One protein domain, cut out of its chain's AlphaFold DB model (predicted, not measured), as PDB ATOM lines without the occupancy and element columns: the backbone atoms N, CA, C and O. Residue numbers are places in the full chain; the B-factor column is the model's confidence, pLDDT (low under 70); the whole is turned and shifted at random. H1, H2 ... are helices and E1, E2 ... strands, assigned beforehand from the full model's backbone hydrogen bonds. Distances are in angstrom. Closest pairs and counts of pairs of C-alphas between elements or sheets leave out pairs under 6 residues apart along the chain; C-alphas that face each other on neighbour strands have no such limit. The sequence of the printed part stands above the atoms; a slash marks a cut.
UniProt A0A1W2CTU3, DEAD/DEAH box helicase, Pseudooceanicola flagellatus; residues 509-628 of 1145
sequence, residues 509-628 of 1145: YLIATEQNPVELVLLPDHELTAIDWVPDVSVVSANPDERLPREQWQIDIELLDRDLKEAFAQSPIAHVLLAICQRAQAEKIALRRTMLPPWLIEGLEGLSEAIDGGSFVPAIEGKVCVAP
ATOM      1  N   TYR A 509     -29.064  38.319 -33.813       81.44
ATOM      2  CA  TYR A 509     -30.454  37.901 -33.682       81.44
ATOM      3  C   TYR A 509     -31.320  38.830 -32.813       81.44
ATOM      4  O   TYR A 509     -32.548  38.809 -32.931       81.44
ATOM      5  N   LEU A 510     -30.714  39.670 -31.971       81.81
ATOM      6  CA  LEU A 510     -31.407  40.692 -31.181       81.81
ATOM      7  C   LEU A 510     -31.486  42.049 -31.889       81.81
ATOM      8  O   LEU A 510     -32.187  42.940 -31.411       81.81
ATOM      9  N   ILE A 511     -30.801  42.230 -33.020       76.94
ATOM     10  CA  ILE A 511     -30.883  43.462 -33.804       76.94
ATOM     11  C   ILE A 511     -32.213  43.452 -34.569       76.94
ATOM     12  O   ILE A 511     -32.444  42.607 -35.435       76.94
ATOM     13  N   ALA A 512     -33.112  44.378 -34.227       64.38
ATOM     14  CA  ALA A 512     -34.366  44.555 -34.950       64.38
ATOM     15  C   ALA A 512     -34.072  44.964 -36.404       64.38
ATOM     16  O   ALA A 512     -33.277  45.870 -36.656       64.38
ATOM     17  N   THR A 513     -34.710  44.296 -37.363       58.88
ATOM     18  CA  THR A 513     -34.665  44.677 -38.783       58.88
ATOM     19  C   THR A 513     -35.958  45.408 -39.139       58.88
ATOM     20  O   THR A 513     -36.985  45.168 -38.506       58.88
ATOM     21  N   GLU A 514     -35.955  46.263 -40.169       54.66
ATOM     22  CA  GLU A 514     -37.155  47.008 -40.615       54.66
ATOM     23  C   GLU A 514     -38.371  46.106 -40.911       54.66
ATOM     24  O   GLU A 514     -39.510  46.562 -40.914       54.66
ATOM     25  N   GLN A 515     -38.134  44.814 -41.149       54.00
ATOM     26  CA  GLN A 515     -39.147  43.812 -41.471       54.00
ATOM     27  C   GLN A 515     -39.757  43.131 -40.238       54.00
ATOM     28  O   GLN A 515     -40.719  42.380 -40.387       54.00
ATOM     29  N   ASN A 516     -39.206  43.344 -39.038       60.38
ATOM     30  CA  ASN A 516     -39.613  42.610 -37.847       60.38
ATOM     31  C   ASN A 516     -39.403  43.413 -36.545       60.38
ATOM     32  O   ASN A 516     -38.338  43.316 -35.926       60.38
ATOM     33  N   PRO A 517     -40.409  44.200 -36.120       61.59
ATOM     34  CA  PRO A 517     -40.318  45.110 -34.978       61.59
ATOM     35  C   PRO A 517     -40.561  44.432 -33.616       61.59
ATOM     36  O   PRO A 517     -40.785  45.124 -32.628       61.59
ATOM     37  N   VAL A 518     -40.573  43.097 -33.541       66.19
ATOM     38  CA  VAL A 518     -40.946  42.372 -32.318       66.19
ATOM     39  C   VAL A 518     -39.882  42.524 -31.222       66.19
ATOM     40  O   VAL A 518     -38.731  42.107 -31.394       66.19
ATOM     41  N   GLU A 519     -40.308  43.077 -30.081       79.88
ATOM     42  CA  GLU A 519     -39.461  43.385 -28.920       79.88
ATOM     43  C   GLU A 519     -39.128  42.160 -28.048       79.88
ATOM     44  O   GLU A 519     -38.067  42.153 -27.431       79.88
ATOM     45  N   LEU A 520     -39.968  41.111 -28.026       89.12
ATOM     46  CA  LEU A 520     -39.762  39.906 -27.207       89.12
ATOM     47  C   LEU A 520     -39.087  38.767 -27.991       89.12
ATOM     48  O   LEU A 520     -39.592  38.315 -29.023       89.12
ATOM     49  N   VAL A 521     -37.974  38.251 -27.464       89.62
ATOM     50  CA  VAL A 521     -37.251  37.094 -28.011       89.62
ATOM     51  C   VAL A 521     -37.155  35.980 -26.970       89.62
ATOM     52  O   VAL A 521     -36.576  36.160 -25.905       89.62
ATOM     53  N   LEU A 522     -37.700  34.809 -27.282       89.19
ATOM     54  CA  LEU A 522     -37.586  33.604 -26.472       89.19
ATOM     55  C   LEU A 522     -36.287  32.881 -26.814       89.19
ATOM     56  O   LEU A 522     -36.058  32.537 -27.977       89.19
ATOM     57  N   LEU A 523     -35.453  32.640 -25.810       86.75
ATOM     58  CA  LEU A 523     -34.175  31.953 -25.951       86.75
ATOM     59  C   LEU A 523     -34.135  30.705 -25.061       86.75
ATOM     60  O   LEU A 523     -34.725  30.710 -23.977       86.75
ATOM     61  N   PRO A 524     -33.427  29.642 -25.471       80.25
ATOM     62  CA  PRO A 524     -33.037  28.582 -24.555       80.25
ATOM     63  C   PRO A 524     -32.324  29.149 -23.321       80.25
ATOM     64  O   PRO A 524     -31.572  30.120 -23.434       80.25
ATOM     65  N   ASP A 525     -32.494  28.510 -22.158       76.69
ATOM     66  CA  ASP A 525     -31.925  28.973 -20.877       76.69
ATOM     67  C   ASP A 525     -30.410  29.252 -20.959       76.69
ATOM     68  O   ASP A 525     -29.879  30.106 -20.251       76.69
ATOM     69  N   HIS A 526     -29.705  28.545 -21.842       73.12
ATOM     70  CA  HIS A 526     -28.262  28.666 -22.017       73.12
ATOM     71  C   HIS A 526     -27.815  29.898 -22.804       73.12
ATOM     72  O   HIS A 526     -26.787  30.498 -22.484       73.12
ATOM     73  N   GLU A 527     -28.621  30.327 -23.771       81.31
ATOM     74  CA  GLU A 527     -28.377  31.524 -24.581       81.31
ATOM     75  C   GLU A 527     -28.619  32.816 -23.788       81.31
ATOM     76  O   GLU A 527     -28.156  33.884 -24.181       81.31
ATOM     77  N   LEU A 528     -29.256  32.738 -22.611       83.81
ATOM     78  CA  LEU A 528     -29.381  33.889 -21.709       83.81
ATOM     79  C   LEU A 528     -28.011  34.440 -21.272       83.81
ATOM     80  O   LEU A 528     -27.888  35.633 -21.009       83.81
ATOM     81  N   THR A 529     -26.961  33.616 -21.245       79.88
ATOM     82  CA  THR A 529     -25.600  34.081 -20.917       79.88
ATOM     83  C   THR A 529     -24.935  34.865 -22.056       79.88
ATOM     84  O   THR A 529     -24.061  35.704 -21.825       79.88
ATOM     85  N   ALA A 530     -25.369  34.656 -23.306       81.19
ATOM     86  CA  ALA A 530     -24.865  35.401 -24.461       81.19
ATOM     87  C   ALA A 530     -25.267  36.884 -24.399       81.19
ATOM     88  O   ALA A 530     -24.569  37.740 -24.943       81.19
ATOM     89  N   ILE A 531     -26.359  37.182 -23.688       87.19
ATOM     90  CA  ILE A 531     -26.888  38.535 -23.496       87.19
ATOM     91  C   ILE A 531     -26.452  39.172 -22.167       87.19
ATOM     92  O   ILE A 531     -26.889  40.280 -21.854       87.19
ATOM     93  N   ASP A 532     -25.619  38.493 -21.367       88.44
ATOM     94  CA  ASP A 532     -24.984  39.114 -20.200       88.44
ATOM     95  C   ASP A 532     -24.144  40.315 -20.664       88.44
ATOM     96  O   ASP A 532     -23.398  40.221 -21.640       88.44
ATOM     97  N   TRP A 533     -24.240  41.438 -19.949       89.12
ATOM     98  CA  TRP A 533     -23.488  42.674 -20.227       89.12
ATOM     99  C   TRP A 533     -23.760  43.300 -21.608       89.12
ATOM    100  O   TRP A 533     -22.922  44.036 -22.138       89.12
ATOM    101  N   VAL A 534     -24.929  43.020 -22.199       89.88
ATOM    102  CA  VAL A 534     -25.407  43.667 -23.430       89.88
ATOM    103  C   VAL A 534     -26.312  44.864 -23.078       89.88
ATOM    104  O   VAL A 534     -27.288  44.687 -22.346       89.88
ATOM    105  N   PRO A 535     -26.044  46.075 -23.605       89.44
ATOM    106  CA  PRO A 535     -26.863  47.260 -23.354       89.44
ATOM    107  C   PRO A 535     -28.287  47.169 -23.912       89.44
ATOM    108  O   PRO A 535     -28.515  46.638 -25.009       89.44
ATOM    109  N   ASP A 536     -29.229  47.781 -23.191       87.88
ATOM    110  CA  ASP A 536     -30.654  47.902 -23.533       87.88
ATOM    111  C   ASP A 536     -31.369  46.555 -23.792       87.88
ATOM    112  O   ASP A 536     -32.339  46.498 -24.552       87.88
ATOM    113  N   VAL A 537     -30.895  45.469 -23.170       89.69
ATOM    114  CA  VAL A 537     -31.541  44.147 -23.202       89.69
ATOM    115  C   VAL A 537     -31.910  43.731 -21.783       89.69
ATOM    116  O   VAL A 537     -31.038  43.639 -20.924       89.69
ATOM    117  N   SER A 538     -33.188  43.445 -21.540       90.06
ATOM    118  CA  SER A 538     -33.682  42.970 -20.238       90.06
ATOM    119  C   SER A 538     -34.191  41.538 -20.344       90.06
ATOM    120  O   SER A 538     -34.825  41.180 -21.336       90.06
ATOM    121  N   VAL A 539     -33.949  40.728 -19.309       91.06
ATOM    122  CA  VAL A 539     -34.589  39.411 -19.193       91.06
ATOM    123  C   VAL A 539     -35.908  39.561 -18.458       91.06
ATOM    124  O   VAL A 539     -35.947  40.137 -17.377       91.06
ATOM    125  N   VAL A 540     -36.979  39.054 -19.053       90.81
ATOM    126  CA  VAL A 540     -38.357  39.152 -18.564       90.81
ATOM    127  C   VAL A 540     -38.965  37.758 -18.421       90.81
ATOM    128  O   VAL A 540     -38.413  36.773 -18.915       90.81
ATOM    129  N   SER A 541     -40.131  37.669 -17.782       88.75
ATOM    130  CA  SER A 541     -40.962  36.468 -17.888       88.75
ATOM    131  C   SER A 541     -41.950  36.618 -19.043       88.75
ATOM    132  O   SER A 541     -42.752  37.550 -19.049       88.75
ATOM    133  N   ALA A 542     -41.905  35.703 -20.014       86.81
ATOM    134  CA  ALA A 542     -42.898  35.656 -21.092       86.81
ATOM    135  C   ALA A 542     -44.254  35.108 -20.611       86.81
ATOM    136  O   ALA A 542     -45.295  35.472 -21.160       86.81
ATOM    137  N   ASN A 543     -44.251  34.266 -19.573       85.44
ATOM    138  CA  ASN A 543     -45.452  33.729 -18.950       85.44
ATOM    139  C   ASN A 543     -45.588  34.262 -17.508       85.44
ATOM    140  O   ASN A 543     -44.792  33.877 -16.652       85.44
ATOM    141  N   PRO A 544     -46.597  35.098 -17.198       78.06
ATOM    142  CA  PRO A 544     -46.809  35.632 -15.850       78.06
ATOM    143  C   PRO A 544     -46.988  34.560 -14.765       78.06
ATOM    144  O   PRO A 544     -46.640  34.800 -13.607       78.06
ATOM    145  N   ASP A 545     -47.508  33.385 -15.132       78.69
ATOM    146  CA  ASP A 545     -47.721  32.269 -14.205       78.69
ATOM    147  C   ASP A 545     -46.429  31.482 -13.927       78.69
ATOM    148  O   ASP A 545     -46.328  30.766 -12.924       78.69
ATOM    149  N   GLU A 546     -45.412  31.633 -14.779       77.62
ATOM    150  CA  GLU A 546     -44.084  31.075 -14.558       77.62
ATOM    151  C   GLU A 546     -43.183  32.094 -13.873       77.62
ATOM    152  O   GLU A 546     -42.884  33.179 -14.379       77.62
ATOM    153  N   ARG A 547     -42.692  31.714 -12.693       77.94
ATOM    154  CA  ARG A 547     -41.678  32.505 -12.006       77.94
ATOM    155  C   ARG A 547     -40.338  32.305 -12.689       77.94
ATOM    156  O   ARG A 547     -39.787  31.205 -12.667       77.94
ATOM    157  N   LEU A 548     -39.791  33.398 -13.210       83.19
ATOM    158  CA  LEU A 548     -38.393  33.468 -13.602       83.19
ATOM    159  C   LEU A 548     -37.514  33.095 -12.384       83.19
ATOM    160  O   LEU A 548     -37.778  33.612 -11.290       83.19
ATOM    161  N   PRO A 549     -36.503  32.215 -12.530       82.38
ATOM    162  CA  PRO A 549     -35.588  31.880 -11.440       82.38
ATOM    163  C   PRO A 549     -34.955  33.142 -10.849       82.38
ATOM    164  O   PRO A 549     -34.640  34.073 -11.593       82.38
ATOM    165  N   ARG A 550     -34.769  33.182  -9.523       79.38
ATOM    166  CA  ARG A 550     -34.245  34.372  -8.821       79.38
ATOM    167  C   ARG A 550     -32.885  34.807  -9.348       79.38
ATOM    168  O   ARG A 550     -32.582  35.991  -9.381       79.38
ATOM    169  N   GLU A 551     -32.089  33.861  -9.818       80.44
ATOM    170  CA  GLU A 551     -30.772  34.106 -10.388       80.44
ATOM    171  C   GLU A 551     -30.846  34.977 -11.656       80.44
ATOM    172  O   GLU A 551     -29.908  35.702 -11.965       80.44
ATOM    173  N   GLN A 552     -31.962  34.945 -12.385       87.06
ATOM    174  CA  GLN A 552     -32.167  35.739 -13.602       87.06
ATOM    175  C   GLN A 552     -32.828  37.097 -13.329       87.06
ATOM    176  O   GLN A 552     -33.065  37.856 -14.269       87.06
ATOM    177  N   TRP A 553     -33.153  37.409 -12.072       89.75
ATOM    178  CA  TRP A 553     -33.778  38.683 -11.731       89.75
ATOM    179  C   TRP A 553     -32.797  39.831 -11.952       89.75
ATOM    180  O   TRP A 553     -31.587  39.695 -11.739       89.75
ATOM    181  N   GLN A 554     -33.341  40.954 -12.410       92.25
ATOM    182  CA  GLN A 554     -32.587  42.180 -12.594       92.25
ATOM    183  C   GLN A 554     -32.380  42.838 -11.231       92.25
ATOM    184  O   GLN A 554     -33.308  42.920 -10.430       92.25
ATOM    185  N   ILE A 555     -31.172  43.323 -10.982       93.56
ATOM    186  CA  ILE A 555     -30.822  44.047  -9.765       93.56
ATOM    187  C   ILE A 555     -31.322  45.491  -9.900       93.56
ATOM    188  O   ILE A 555     -31.009  46.179 -10.876       93.56
ATOM    189  N   ASP A 556     -32.096  45.956  -8.921       92.19
ATOM    190  CA  ASP A 556     -32.396  47.370  -8.718       92.19
ATOM    191  C   ASP A 556     -31.177  48.036  -8.079       92.19
ATOM    192  O   ASP A 556     -30.873  47.869  -6.897       92.19
ATOM    193  N   ILE A 557     -30.442  48.766  -8.912       90.75
ATOM    194  CA  ILE A 557     -29.162  49.374  -8.551       90.75
ATOM    195  C   ILE A 557     -29.349  50.490  -7.516       90.75
ATOM    196  O   ILE A 557     -28.493  50.651  -6.651       90.75
ATOM    197  N   GLU A 558     -30.453  51.237  -7.566       89.44
ATOM    198  CA  GLU A 558     -30.717  52.325  -6.616       89.44
ATOM    199  C   GLU A 558     -31.083  51.768  -5.239       89.44
ATOM    200  O   GLU A 558     -30.600  52.248  -4.210       89.44
ATOM    201  N   LEU A 559     -31.911  50.720  -5.226       90.00
ATOM    202  CA  LEU A 559     -32.297  50.017  -4.011       90.00
ATOM    203  C   LEU A 559     -31.090  49.331  -3.359       90.00
ATOM    204  O   LEU A 559     -30.855  49.508  -2.162       90.00
ATOM    205  N   LEU A 560     -30.285  48.624  -4.159       90.00
ATOM    206  CA  LEU A 560     -29.068  47.970  -3.691       90.00
ATOM    207  C   LEU A 560     -28.027  48.987  -3.200       90.00
ATOM    208  O   LEU A 560     -27.389  48.743  -2.179       90.00
ATOM    209  N   ASP A 561     -27.873  50.142  -3.861       89.25
ATOM    210  CA  ASP A 561     -26.974  51.214  -3.404       89.25
ATOM    211  C   ASP A 561     -27.327  51.716  -2.006       89.25
ATOM    212  O   ASP A 561     -26.451  51.858  -1.149       89.25
ATOM    213  N   ARG A 562     -28.619  51.918  -1.741       88.06
ATOM    214  CA  ARG A 562     -29.092  52.297  -0.411       88.06
ATOM    215  C   ARG A 562     -28.791  51.213   0.627       88.06
ATOM    216  O   ARG A 562     -28.211  51.526   1.665       88.06
ATOM    217  N   ASP A 563     -29.159  49.965   0.346       87.38
ATOM    218  CA  ASP A 563     -29.047  48.867   1.312       87.38
ATOM    219  C   ASP A 563     -27.571  48.519   1.608       87.38
ATOM    220  O   ASP A 563     -27.198  48.284   2.761       87.38
ATOM    221  N   LEU A 564     -26.691  48.584   0.599       87.44
ATOM    222  CA  LEU A 564     -25.246  48.404   0.780       87.44
ATOM    223  C   LEU A 564     -24.610  49.548   1.575       87.44
ATOM    224  O   LEU A 564     -23.757  49.289   2.425       87.44
ATOM    225  N   LYS A 565     -25.028  50.801   1.361       84.94
ATOM    226  CA  LYS A 565     -24.553  51.943   2.162       84.94
ATOM    227  C   LYS A 565     -25.019  51.896   3.616       84.94
ATOM    228  O   LYS A 565     -24.341  52.453   4.471       84.94
ATOM    229  N   GLU A 566     -26.154  51.270   3.908       84.88
ATOM    230  CA  GLU A 566     -26.670  51.164   5.275       84.88
ATOM    231  C   GLU A 566     -26.028  50.001   6.046       84.88
ATOM    232  O   GLU A 566     -25.557  50.194   7.167       84.88
ATOM    233  N   ALA A 567     -25.960  48.811   5.442       85.12
ATOM    234  CA  ALA A 567     -25.521  47.592   6.125       85.12
ATOM    235  C   ALA A 567     -24.046  47.219   5.881       85.12
ATOM    236  O   ALA A 567     -23.448  46.526   6.703       85.12
ATOM    237  N   PHE A 568     -23.437  47.686   4.784       87.06
ATOM    238  CA  PHE A 568     -22.120  47.227   4.318       87.06
ATOM    239  C   PHE A 568     -21.155  48.372   3.963       87.06
ATOM    240  O   PHE A 568     -20.204  48.163   3.214       87.06
ATOM    241  N   ALA A 569     -21.340  49.573   4.529       84.50
ATOM    242  CA  ALA A 569     -20.513  50.753   4.231       84.50
ATOM    243  C   ALA A 569     -19.004  50.561   4.458       84.50
ATOM    244  O   ALA A 569     -18.204  51.266   3.858       84.50
ATOM    245  N   GLN A 570     -18.626  49.639   5.346       87.38
ATOM    246  CA  GLN A 570     -17.234  49.327   5.689       87.38
ATOM    247  C   GLN A 570     -16.693  48.109   4.919       87.38
ATOM    248  O   GLN A 570     -15.624  47.598   5.242       87.38
ATOM    249  N   SER A 571     -17.433  47.596   3.931       89.38
ATOM    250  CA  SER A 571     -17.050  46.415   3.156       89.38
ATOM    251  C   SER A 571     -16.403  46.804   1.820       89.38
ATOM    252  O   SER A 571     -17.074  47.372   0.953       89.38
ATOM    253  N   PRO A 572     -15.134  46.424   1.578       91.62
ATOM    254  CA  PRO A 572     -14.484  46.592   0.276       91.62
ATOM    255  C   PRO A 572     -15.242  45.913  -0.872       91.62
ATOM    256  O   PRO A 572     -15.365  46.471  -1.964       91.62
ATOM    257  N   ILE A 573     -15.810  44.731  -0.605       90.69
ATOM    258  CA  ILE A 573     -16.615  43.962  -1.564       90.69
ATOM    259  C   ILE A 573     -17.851  44.767  -1.986       90.69
ATOM    260  O   ILE A 573     -18.175  44.821  -3.172       90.69
ATOM    261  N   ALA A 574     -18.511  45.439  -1.035       90.12
ATOM    262  CA  ALA A 574     -19.669  46.278  -1.329       90.12
ATOM    263  C   ALA A 574     -19.290  47.478  -2.209       90.12
ATOM    264  O   ALA A 574     -20.009  47.771  -3.160       90.12
ATOM    265  N   HIS A 575     -18.146  48.132  -1.973       91.56
ATOM    266  CA  HIS A 575     -17.678  49.229  -2.831       91.56
ATOM    267  C   HIS A 575     -17.431  48.794  -4.280       91.56
ATOM    268  O   HIS A 575     -17.874  49.481  -5.203       91.56
ATOM    269  N   VAL A 576     -16.789  47.640  -4.489       92.19
ATOM    270  CA  VAL A 576     -16.576  47.081  -5.835       92.19
ATOM    271  C   VAL A 576     -17.906  46.741  -6.504       92.19
ATOM    272  O   VAL A 576     -18.130  47.116  -7.656       92.19
ATOM    273  N   LEU A 577     -18.815  46.084  -5.778       90.62
ATOM    274  CA  LEU A 577     -20.140  45.737  -6.285       90.62
ATOM    275  C   LEU A 577     -20.930  46.988  -6.697       90.62
ATOM    276  O   LEU A 577     -21.512  47.011  -7.781       90.62
ATOM    277  N   LEU A 578     -20.906  48.045  -5.881       89.75
ATOM    278  CA  LEU A 578     -21.552  49.320  -6.190       89.75
ATOM    279  C   LEU A 578     -20.965  49.986  -7.426       89.75
ATOM    280  O   LEU A 578     -21.718  50.448  -8.279       89.75
ATOM    281  N   ALA A 579     -19.640  50.009  -7.554       91.25
ATOM    282  CA  ALA A 579     -18.978  50.593  -8.713       91.25
ATOM    283  C   ALA A 579     -19.347  49.856 -10.010       91.25
ATOM    284  O   ALA A 579     -19.627  50.489 -11.029       91.25
ATOM    285  N   ILE A 580     -19.437  48.524  -9.958       90.81
ATOM    286  CA  ILE A 580     -19.909  47.697 -11.075       90.81
ATOM    287  C   ILE A 580     -21.378  47.982 -11.393       90.81
ATOM    288  O   ILE A 580     -21.726  48.139 -12.563       90.81
ATOM    289  N   CYS A 581     -22.235  48.092 -10.376       89.25
ATOM    290  CA  CYS A 581     -23.647  48.418 -10.558       89.25
ATOM    291  C   CYS A 581     -23.821  49.804 -11.200       89.25
ATOM    292  O   CYS A 581     -24.488  49.932 -12.221       89.25
ATOM    293  N   GLN A 582     -23.165  50.835 -10.668       88.25
ATOM    294  CA  GLN A 582     -23.210  52.201 -11.202       88.25
ATOM    295  C   GLN A 582     -22.690  52.268 -12.642       88.25
ATOM    296  O   GLN A 582     -23.275  52.942 -13.492       88.25
ATOM    297  N   ARG A 583     -21.624  51.523 -12.946       87.88
ATOM    298  CA  ARG A 583     -21.098  51.406 -14.306       87.88
ATOM    299  C   ARG A 583     -22.091  50.720 -15.243       87.88
ATOM    300  O   ARG A 583     -22.349  51.234 -16.328       87.88
ATOM    301  N   ALA A 584     -22.682  49.600 -14.826       89.44
ATOM    302  CA  ALA A 584     -23.720  48.917 -15.593       89.44
ATOM    303  C   ALA A 584     -24.919  49.845 -15.858       89.44
ATOM    304  O   ALA A 584     -25.426  49.880 -16.977       89.44
ATOM    305  N   GLN A 585     -25.319  50.659 -14.874       88.94
ATOM    306  CA  GLN A 585     -26.365  51.672 -15.034       88.94
ATOM    307  C   GLN A 585     -25.993  52.726 -16.088       88.94
ATOM    308  O   GLN A 585     -26.815  53.037 -16.952       88.94
ATOM    309  N   ALA A 586     -24.761  53.248 -16.050       88.50
ATOM    310  CA  ALA A 586     -24.264  54.233 -17.014       88.50
ATOM    311  C   ALA A 586     -24.252  53.692 -18.456       88.50
ATOM    312  O   ALA A 586     -24.618  54.409 -19.388       88.50
ATOM    313  N   GLU A 587     -23.918  52.410 -18.624       88.69
ATOM    314  CA  GLU A 587     -23.905  51.700 -19.912       88.69
ATOM    315  C   GLU A 587     -25.275  51.102 -20.298       88.69
ATOM    316  O   GLU A 587     -25.392  50.405 -21.305       88.69
ATOM    317  N   LYS A 588     -26.337  51.363 -19.516       89.62
ATOM    318  CA  LYS A 588     -27.701  50.829 -19.717       89.62
ATOM    319  C   LYS A 588     -27.774  49.297 -19.771       89.62
ATOM    320  O   LYS A 588     -28.588  48.719 -20.499       89.62
ATOM    321  N   ILE A 589     -26.932  48.629 -18.996       91.00
ATOM    322  CA  ILE A 589     -26.905  47.177 -18.847       91.00
ATOM    323  C   ILE A 589     -27.878  46.774 -17.733       91.00
ATOM    324  O   ILE A 589     -27.779  47.244 -16.599       91.00
ATOM    325  N   ALA A 590     -28.801  45.863 -18.041       91.00
ATOM    326  CA  ALA A 590     -29.668  45.236 -17.047       91.00
ATOM    327  C   ALA A 590     -28.885  44.168 -16.265       91.00
ATOM    328  O   ALA A 590     -28.874  42.996 -16.645       91.00
ATOM    329  N   LEU A 591     -28.198  44.579 -15.196       91.81
ATOM    330  CA  LEU A 591     -27.400  43.680 -14.361       91.81
ATOM    331  C   LEU A 591     -28.296  42.637 -13.672       91.81
ATOM    332  O   LEU A 591     -29.311  42.993 -13.075       91.81
ATOM    333  N   ARG A 592     -27.922  41.355 -13.741       91.12
ATOM    334  CA  ARG A 592     -28.665  40.229 -13.149       91.12
ATOM    335  C   ARG A 592     -27.851  39.507 -12.086       91.12
ATOM    336  O   ARG A 592     -26.621  39.525 -12.117       91.12
ATOM    337  N   ARG A 593     -28.531  38.783 -11.196       85.75
ATOM    338  CA  ARG A 593     -27.896  37.982 -10.134       85.75
ATOM    339  C   ARG A 593     -26.928  36.911 -10.668       85.75
ATOM    340  O   ARG A 593     -25.928  36.640 -10.003       85.75
ATOM    341  N   THR A 594     -27.175  36.341 -11.852       84.44
ATOM    342  CA  THR A 594     -26.285  35.390 -12.553       84.44
ATOM    343  C   THR A 594     -24.978  36.005 -13.046       84.44
ATOM    344  O   THR A 594     -24.012  35.271 -13.241       84.44
ATOM    345  N   MET A 595     -24.940  37.324 -13.253       87.69
ATOM    346  CA  MET A 595     -23.760  38.039 -13.753       87.69
ATOM    347  C   MET A 595     -22.738  38.315 -12.646       87.69
ATOM    348  O   MET A 595     -21.600  38.679 -12.937       87.69
ATOM    349  N   LEU A 596     -23.137  38.151 -11.383       86.88
ATOM    350  CA  LEU A 596     -22.254  38.275 -10.234       86.88
ATOM    351  C   LEU A 596     -21.685  36.899  -9.867       86.88
ATOM    352  O   LEU A 596     -22.452  35.947  -9.676       86.88
ATOM    353  N   PRO A 597     -20.358  36.764  -9.744       81.38
ATOM    354  CA  PRO A 597     -19.758  35.475  -9.471       81.38
ATOM    355  C   PRO A 597     -20.076  35.003  -8.040       81.38
ATOM    356  O   PRO A 597     -20.093  35.820  -7.116       81.38
ATOM    357  N   PRO A 598     -20.282  33.691  -7.809       75.75
ATOM    358  CA  PRO A 598     -20.637  33.171  -6.485       75.75
ATOM    359  C   PRO A 598     -19.631  33.529  -5.385       75.75
ATOM    360  O   PRO A 598     -20.034  33.902  -4.287       75.75
ATOM    361  N   TRP A 599     -18.329  33.503  -5.700       78.25
ATOM    362  CA  TRP A 599     -17.254  33.804  -4.748       78.25
ATOM    363  C   TRP A 599     -17.337  35.224  -4.166       78.25
ATOM    364  O   TRP A 599     -16.889  35.442  -3.046       78.25
ATOM    365  N   LEU A 600     -17.940  36.176  -4.889       81.56
ATOM    366  CA  LEU A 600     -18.120  37.556  -4.425       81.56
ATOM    367  C   LEU A 600     -19.200  37.655  -3.339       81.56
ATOM    368  O   LEU A 600     -19.194  38.578  -2.531       81.56
ATOM    369  N   ILE A 601     -20.147  36.714  -3.339       75.50
ATOM    370  CA  ILE A 601     -21.390  36.801  -2.567       75.50
ATOM    371  C   ILE A 601     -21.393  35.822  -1.388       75.50
ATOM    372  O   ILE A 601     -22.001  36.104  -0.361       75.50
ATOM    373  N   GLU A 602     -20.699  34.689  -1.506       66.12
ATOM    374  CA  GLU A 602     -20.669  33.633  -0.482       66.12
ATOM    375  C   GLU A 602     -19.907  34.025   0.803       66.12
ATOM    376  O   GLU A 602     -20.097  33.380   1.830       66.12
ATOM    377  N   GLY A 603     -19.076  35.075   0.778       60.97
ATOM    378  CA  GLY A 603     -18.191  35.448   1.894       60.97
ATOM    379  C   GLY A 603     -18.757  36.430   2.929       60.97
ATOM    380  O   GLY A 603     -18.125  36.636   3.962       60.97
ATOM    381  N   LEU A 604     -19.917  37.052   2.683       71.06
ATOM    382  CA  LEU A 604     -20.497  38.073   3.568       71.06
ATOM    383  C   LEU A 604     -21.932  37.720   3.963       71.06
ATOM    384  O   LEU A 604     -22.834  37.674   3.124       71.06
ATOM    385  N   GLU A 605     -22.147  37.508   5.262       72.81
ATOM    386  CA  GLU A 605     -23.464  37.206   5.821       72.81
ATOM    387  C   GLU A 605     -24.452  38.348   5.512       72.81
ATOM    388  O   GLU A 605     -24.150  39.525   5.704       72.81
ATOM    389  N   GLY A 606     -25.619  38.007   4.961       80.88
ATOM    390  CA  GLY A 606     -26.648  38.972   4.560       80.88
ATOM    391  C   GLY A 606     -26.440  39.662   3.201       80.88
ATOM    392  O   GLY A 606     -27.399  40.219   2.674       80.88
ATOM    393  N   LEU A 607     -25.258  39.593   2.564       84.69
ATOM    394  CA  LEU A 607     -25.036  40.248   1.260       84.69
ATOM    395  C   LEU A 607     -25.903  39.628   0.154       84.69
ATOM    396  O   LEU A 607     -26.522  40.351  -0.626       84.69
ATOM    397  N   SER A 608     -25.993  38.294   0.100       84.44
ATOM    398  CA  SER A 608     -26.892  37.635  -0.859       84.44
ATOM    399  C   SER A 608     -28.348  38.020  -0.616       84.44
ATOM    400  O   SER A 608     -29.083  38.200  -1.577       84.44
ATOM    401  N   GLU A 609     -28.765  38.172   0.645       84.81
ATOM    402  CA  GLU A 609     -30.135  38.569   0.987       84.81
ATOM    403  C   GLU A 609     -30.427  40.011   0.563       84.81
ATOM    404  O   GLU A 609     -31.511  40.276   0.052       84.81
ATOM    405  N   ALA A 610     -29.457  40.920   0.707       86.25
ATOM    406  CA  ALA A 610     -29.563  42.296   0.228       86.25
ATOM    407  C   ALA A 610     -29.669  42.358  -1.306       86.25
ATOM    408  O   ALA A 610     -30.540  43.044  -1.835       86.25
ATOM    409  N   ILE A 611     -28.843  41.592  -2.031       87.81
ATOM    410  CA  ILE A 611     -28.925  41.505  -3.499       87.81
ATOM    411  C   ILE A 611     -30.270  40.908  -3.928       87.81
ATOM    412  O   ILE A 611     -30.934  41.448  -4.812       87.81
ATOM    413  N   ASP A 612     -30.691  39.810  -3.302       85.38
ATOM    414  CA  ASP A 612     -31.936  39.121  -3.643       85.38
ATOM    415  C   ASP A 612     -33.168  39.982  -3.309       85.38
ATOM    416  O   ASP A 612     -34.131  40.005  -4.077       85.38
ATOM    417  N   GLY A 613     -33.145  40.709  -2.185       85.88
ATOM    418  CA  GLY A 613     -34.178  41.672  -1.789       85.88
ATOM    419  C   GLY A 613     -34.221  42.915  -2.682       85.88
ATOM    420  O   GLY A 613     -35.298  43.460  -2.920       85.88
ATOM    421  N   GLY A 614     -33.065  43.305  -3.223       86.62
ATOM    422  CA  GLY A 614     -32.885  44.370  -4.204       86.62
ATOM    423  C   GLY A 614     -33.127  43.952  -5.656       86.62
ATOM    424  O   GLY A 614     -32.821  44.723  -6.556       86.62
ATOM    425  N   SER A 615     -33.624  42.743  -5.926       91.44
ATOM    426  CA  SER A 615     -33.825  42.239  -7.290       91.44
ATOM    427  C   SER A 615     -35.308  42.148  -7.665       91.44
ATOM    428  O   SER A 615     -36.165  41.863  -6.829       91.44
ATOM    429  N   PHE A 616     -35.628  42.337  -8.946       91.56
ATOM    430  CA  PHE A 616     -36.992  42.294  -9.478       91.56
ATOM    431  C   PHE A 616     -37.061  41.673 -10.882       91.56
ATOM    432  O   PHE A 616     -36.058  41.530 -11.582       91.56
ATOM    433  N   VAL A 617     -38.274  41.304 -11.310       88.75
ATOM    434  CA  VAL A 617     -38.551  40.872 -12.689       88.75
ATOM    435  C   VAL A 617     -39.027  42.087 -13.496       88.75
ATOM    436  O   VAL A 617     -40.067  42.654 -13.149       88.75
ATOM    437  N   PRO A 618     -38.307  42.511 -14.550       86.94
ATOM    438  CA  PRO A 618     -38.712  43.635 -15.392       86.94
ATOM    439  C   PRO A 618     -40.013  43.369 -16.166       86.94
ATOM    440  O   PRO A 618     -40.319  42.229 -16.520       86.94
ATOM    441  N   ALA A 619     -40.756  44.439 -16.468       84.00
ATOM    442  CA  ALA A 619     -41.918  44.401 -17.357       84.00
ATOM    443  C   ALA A 619     -41.504  44.396 -18.843       84.00
ATOM    444  O   ALA A 619     -40.394  44.804 -19.195       84.00
ATOM    445  N   ILE A 620     -42.407  43.946 -19.719       80.88
ATOM    446  CA  ILE A 620     -42.208  43.929 -21.178       80.88
ATOM    447  C   ILE A 620     -42.584  45.306 -21.748       80.88
ATOM    448  O   ILE A 620     -43.748  45.529 -22.073       80.88
ATOM    449  N   GLU A 621     -41.633  46.247 -21.830       72.75
ATOM    450  CA  GLU A 621     -41.901  47.626 -22.281       72.75
ATOM    451  C   GLU A 621     -40.722  48.276 -23.041       72.75
ATOM    452  O   GLU A 621     -39.669  48.538 -22.454       72.75
ATOM    453  N   GLY A 622     -40.919  48.628 -24.323       65.44
ATOM    454  CA  GLY A 622     -40.164  49.661 -25.059       65.44
ATOM    455  C   GLY A 622     -38.654  49.431 -25.213       65.44
ATOM    456  O   GLY A 622     -37.906  50.380 -25.474       65.44
ATOM    457  N   LYS A 623     -38.196  48.196 -24.996       73.81
ATOM    458  CA  LYS A 623     -36.802  47.732 -25.053       73.81
ATOM    459  C   LYS A 623     -36.774  46.315 -25.618       73.81
ATOM    460  O   LYS A 623     -37.790  45.632 -25.646       73.81
ATOM    461  N   VAL A 624     -35.598  45.844 -26.033       85.31
ATOM    462  CA  VAL A 624     -35.446  44.440 -26.435       85.31
ATOM    463  C   VAL A 624     -35.550  43.568 -25.183       85.31
ATOM    464  O   VAL A 624     -34.679  43.593 -24.311       85.31
ATOM    465  N   CYS A 625     -36.624  42.796 -25.093       89.75
ATOM    466  CA  CYS A 625     -36.882  41.871 -24.004       89.75
ATOM    467  C   CYS A 625     -36.511  40.456 -24.435       89.75
ATOM    468  O   CYS A 625     -36.868  39.995 -25.519       89.75
ATOM    469  N   VAL A 626     -35.818  39.738 -23.565       91.12
ATOM    470  CA  VAL A 626     -35.498  38.328 -23.756       91.12
ATOM    471  C   VAL A 626     -36.176  37.524 -22.661       91.12
ATOM    472  O   VAL A 626     -36.161  37.927 -21.508       91.12
ATOM    473  N   ALA A 627     -36.763  36.385 -22.988       90.25
ATOM    474  CA  ALA A 627     -37.301  35.478 -21.983       90.25
ATOM    475  C   ALA A 627     -36.776  34.061 -22.216       90.25
ATOM    476  O   ALA A 627     -36.519  33.698 -23.367       90.25
ATOM    477  N   PRO A 628     -36.626  33.243 -21.162       88.44
ATOM    478  CA  PRO A 628     -36.495  31.807 -21.357       88.44
ATOM    479  C   PRO A 628     -37.722  31.279 -22.112       88.44
ATOM    480  O   PRO A 628     -38.825  31.811 -21.967       88.44
TER     481      PRO A 628
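Overview. This is residues 509 to 628 of the 1145 residues of the protein "DEAD/DEAH box helicase" of Pseudooceanicola flagellatus (UniProt A0A1W2CTU3). Two parts sit end to end: a small, all-parallel sheet of three short strands with the short helix H1 grazing it, and a helical part in which the hairpin of H2 and H3 has H5 packed on H2 and H4 close to H3 and H5. The long link from E2 to H2, 17 residues, and the short link from H5 to E3, 10 residues, run between the two parts, and H2 to H5 are not on the sheet. The printed part has 120 residues, 54 of them, under half, in named elements: five helices and three strands in the order E1 H1 E2 H2 H3 H4 H5 E3, class mixed, helices and strands, with sheet order E1, E3, E2. The whole is compact, with a radius of gyration of the C-alphas of 15.1 A, yet elongated, spanning 52 by 30 by 22 A.

Arrangement. Begin at the inner strand E3, residues 624 to 628, whose neighbours are the edge strands E1, residues 520 to 523, and E2, residues 537 to 539. E1 and E3 are parallel at 36 degrees; look for N 521 and O 625, 2.8 A apart, within hydrogen-bond range. E3 and E2 are parallel at 29 degrees, with N 626 and O 538 within hydrogen-bond range at 2.8 A. H1, residues 527 to 531, only grazes the sheet; E1, H1 and E2 form a split strand-helix-strand unit, two parallel strands with E3 between them, and its crossover is right-handed. E2 and E3 are joined as a strand-helix-strand unit, parallel neighbours with helices between, through H2, residues 557 to 567, H3, residues 572 to 586, H4, residues 598 to 601, and H5, residues 607 to 613. H2 and H3 touch as a helical hairpin, at a shallow tilt of 17 degrees, opposite ways; their closest C-alphas, of Ile 557 and Cys 581, are 5.9 A apart. H2 and H5 touch at a steep tilt of 44 degrees, opposite ways, closest at the C-alphas of Leu 560 and Ile 611, 6.5 A. H4 is close but not clearly touching H5, the closest C-alphas being those of Ile 601 and Ser 608, 5.8 A. Every O i to N i+4 pair is within hydrogen-bond range in H2, H3 and H5; H1 has 0 of 1, but 2 of 2 O i to N i+3 pairs, and H4 is too short for an i+4 pair.

Along the chain. Find C-alpha 520 at (-39.762, 39.906, -27.207), where E1 begins. H3, the longest helix, runs 21.3 A from C-alpha 572 at (-14.484, 46.592, 0.276); H2 measures 15.2 A and E3 13.7 A, ending at C-alpha 628, (-36.495, 31.807, -21.357).

Size, cuts and confidence. The C-alphas of Gln 515 and Gln 570, the two farthest apart, are 52.3 A apart. The printed part has no cut; the links E2 to H2 and H3 to H4 are long. Residues 554 to 555 pair with 615 to 616, antiparallel. Mean pLDDT of the printed part is 83.9, with residues 512 to 518, 602 to 603 and 622 under 70.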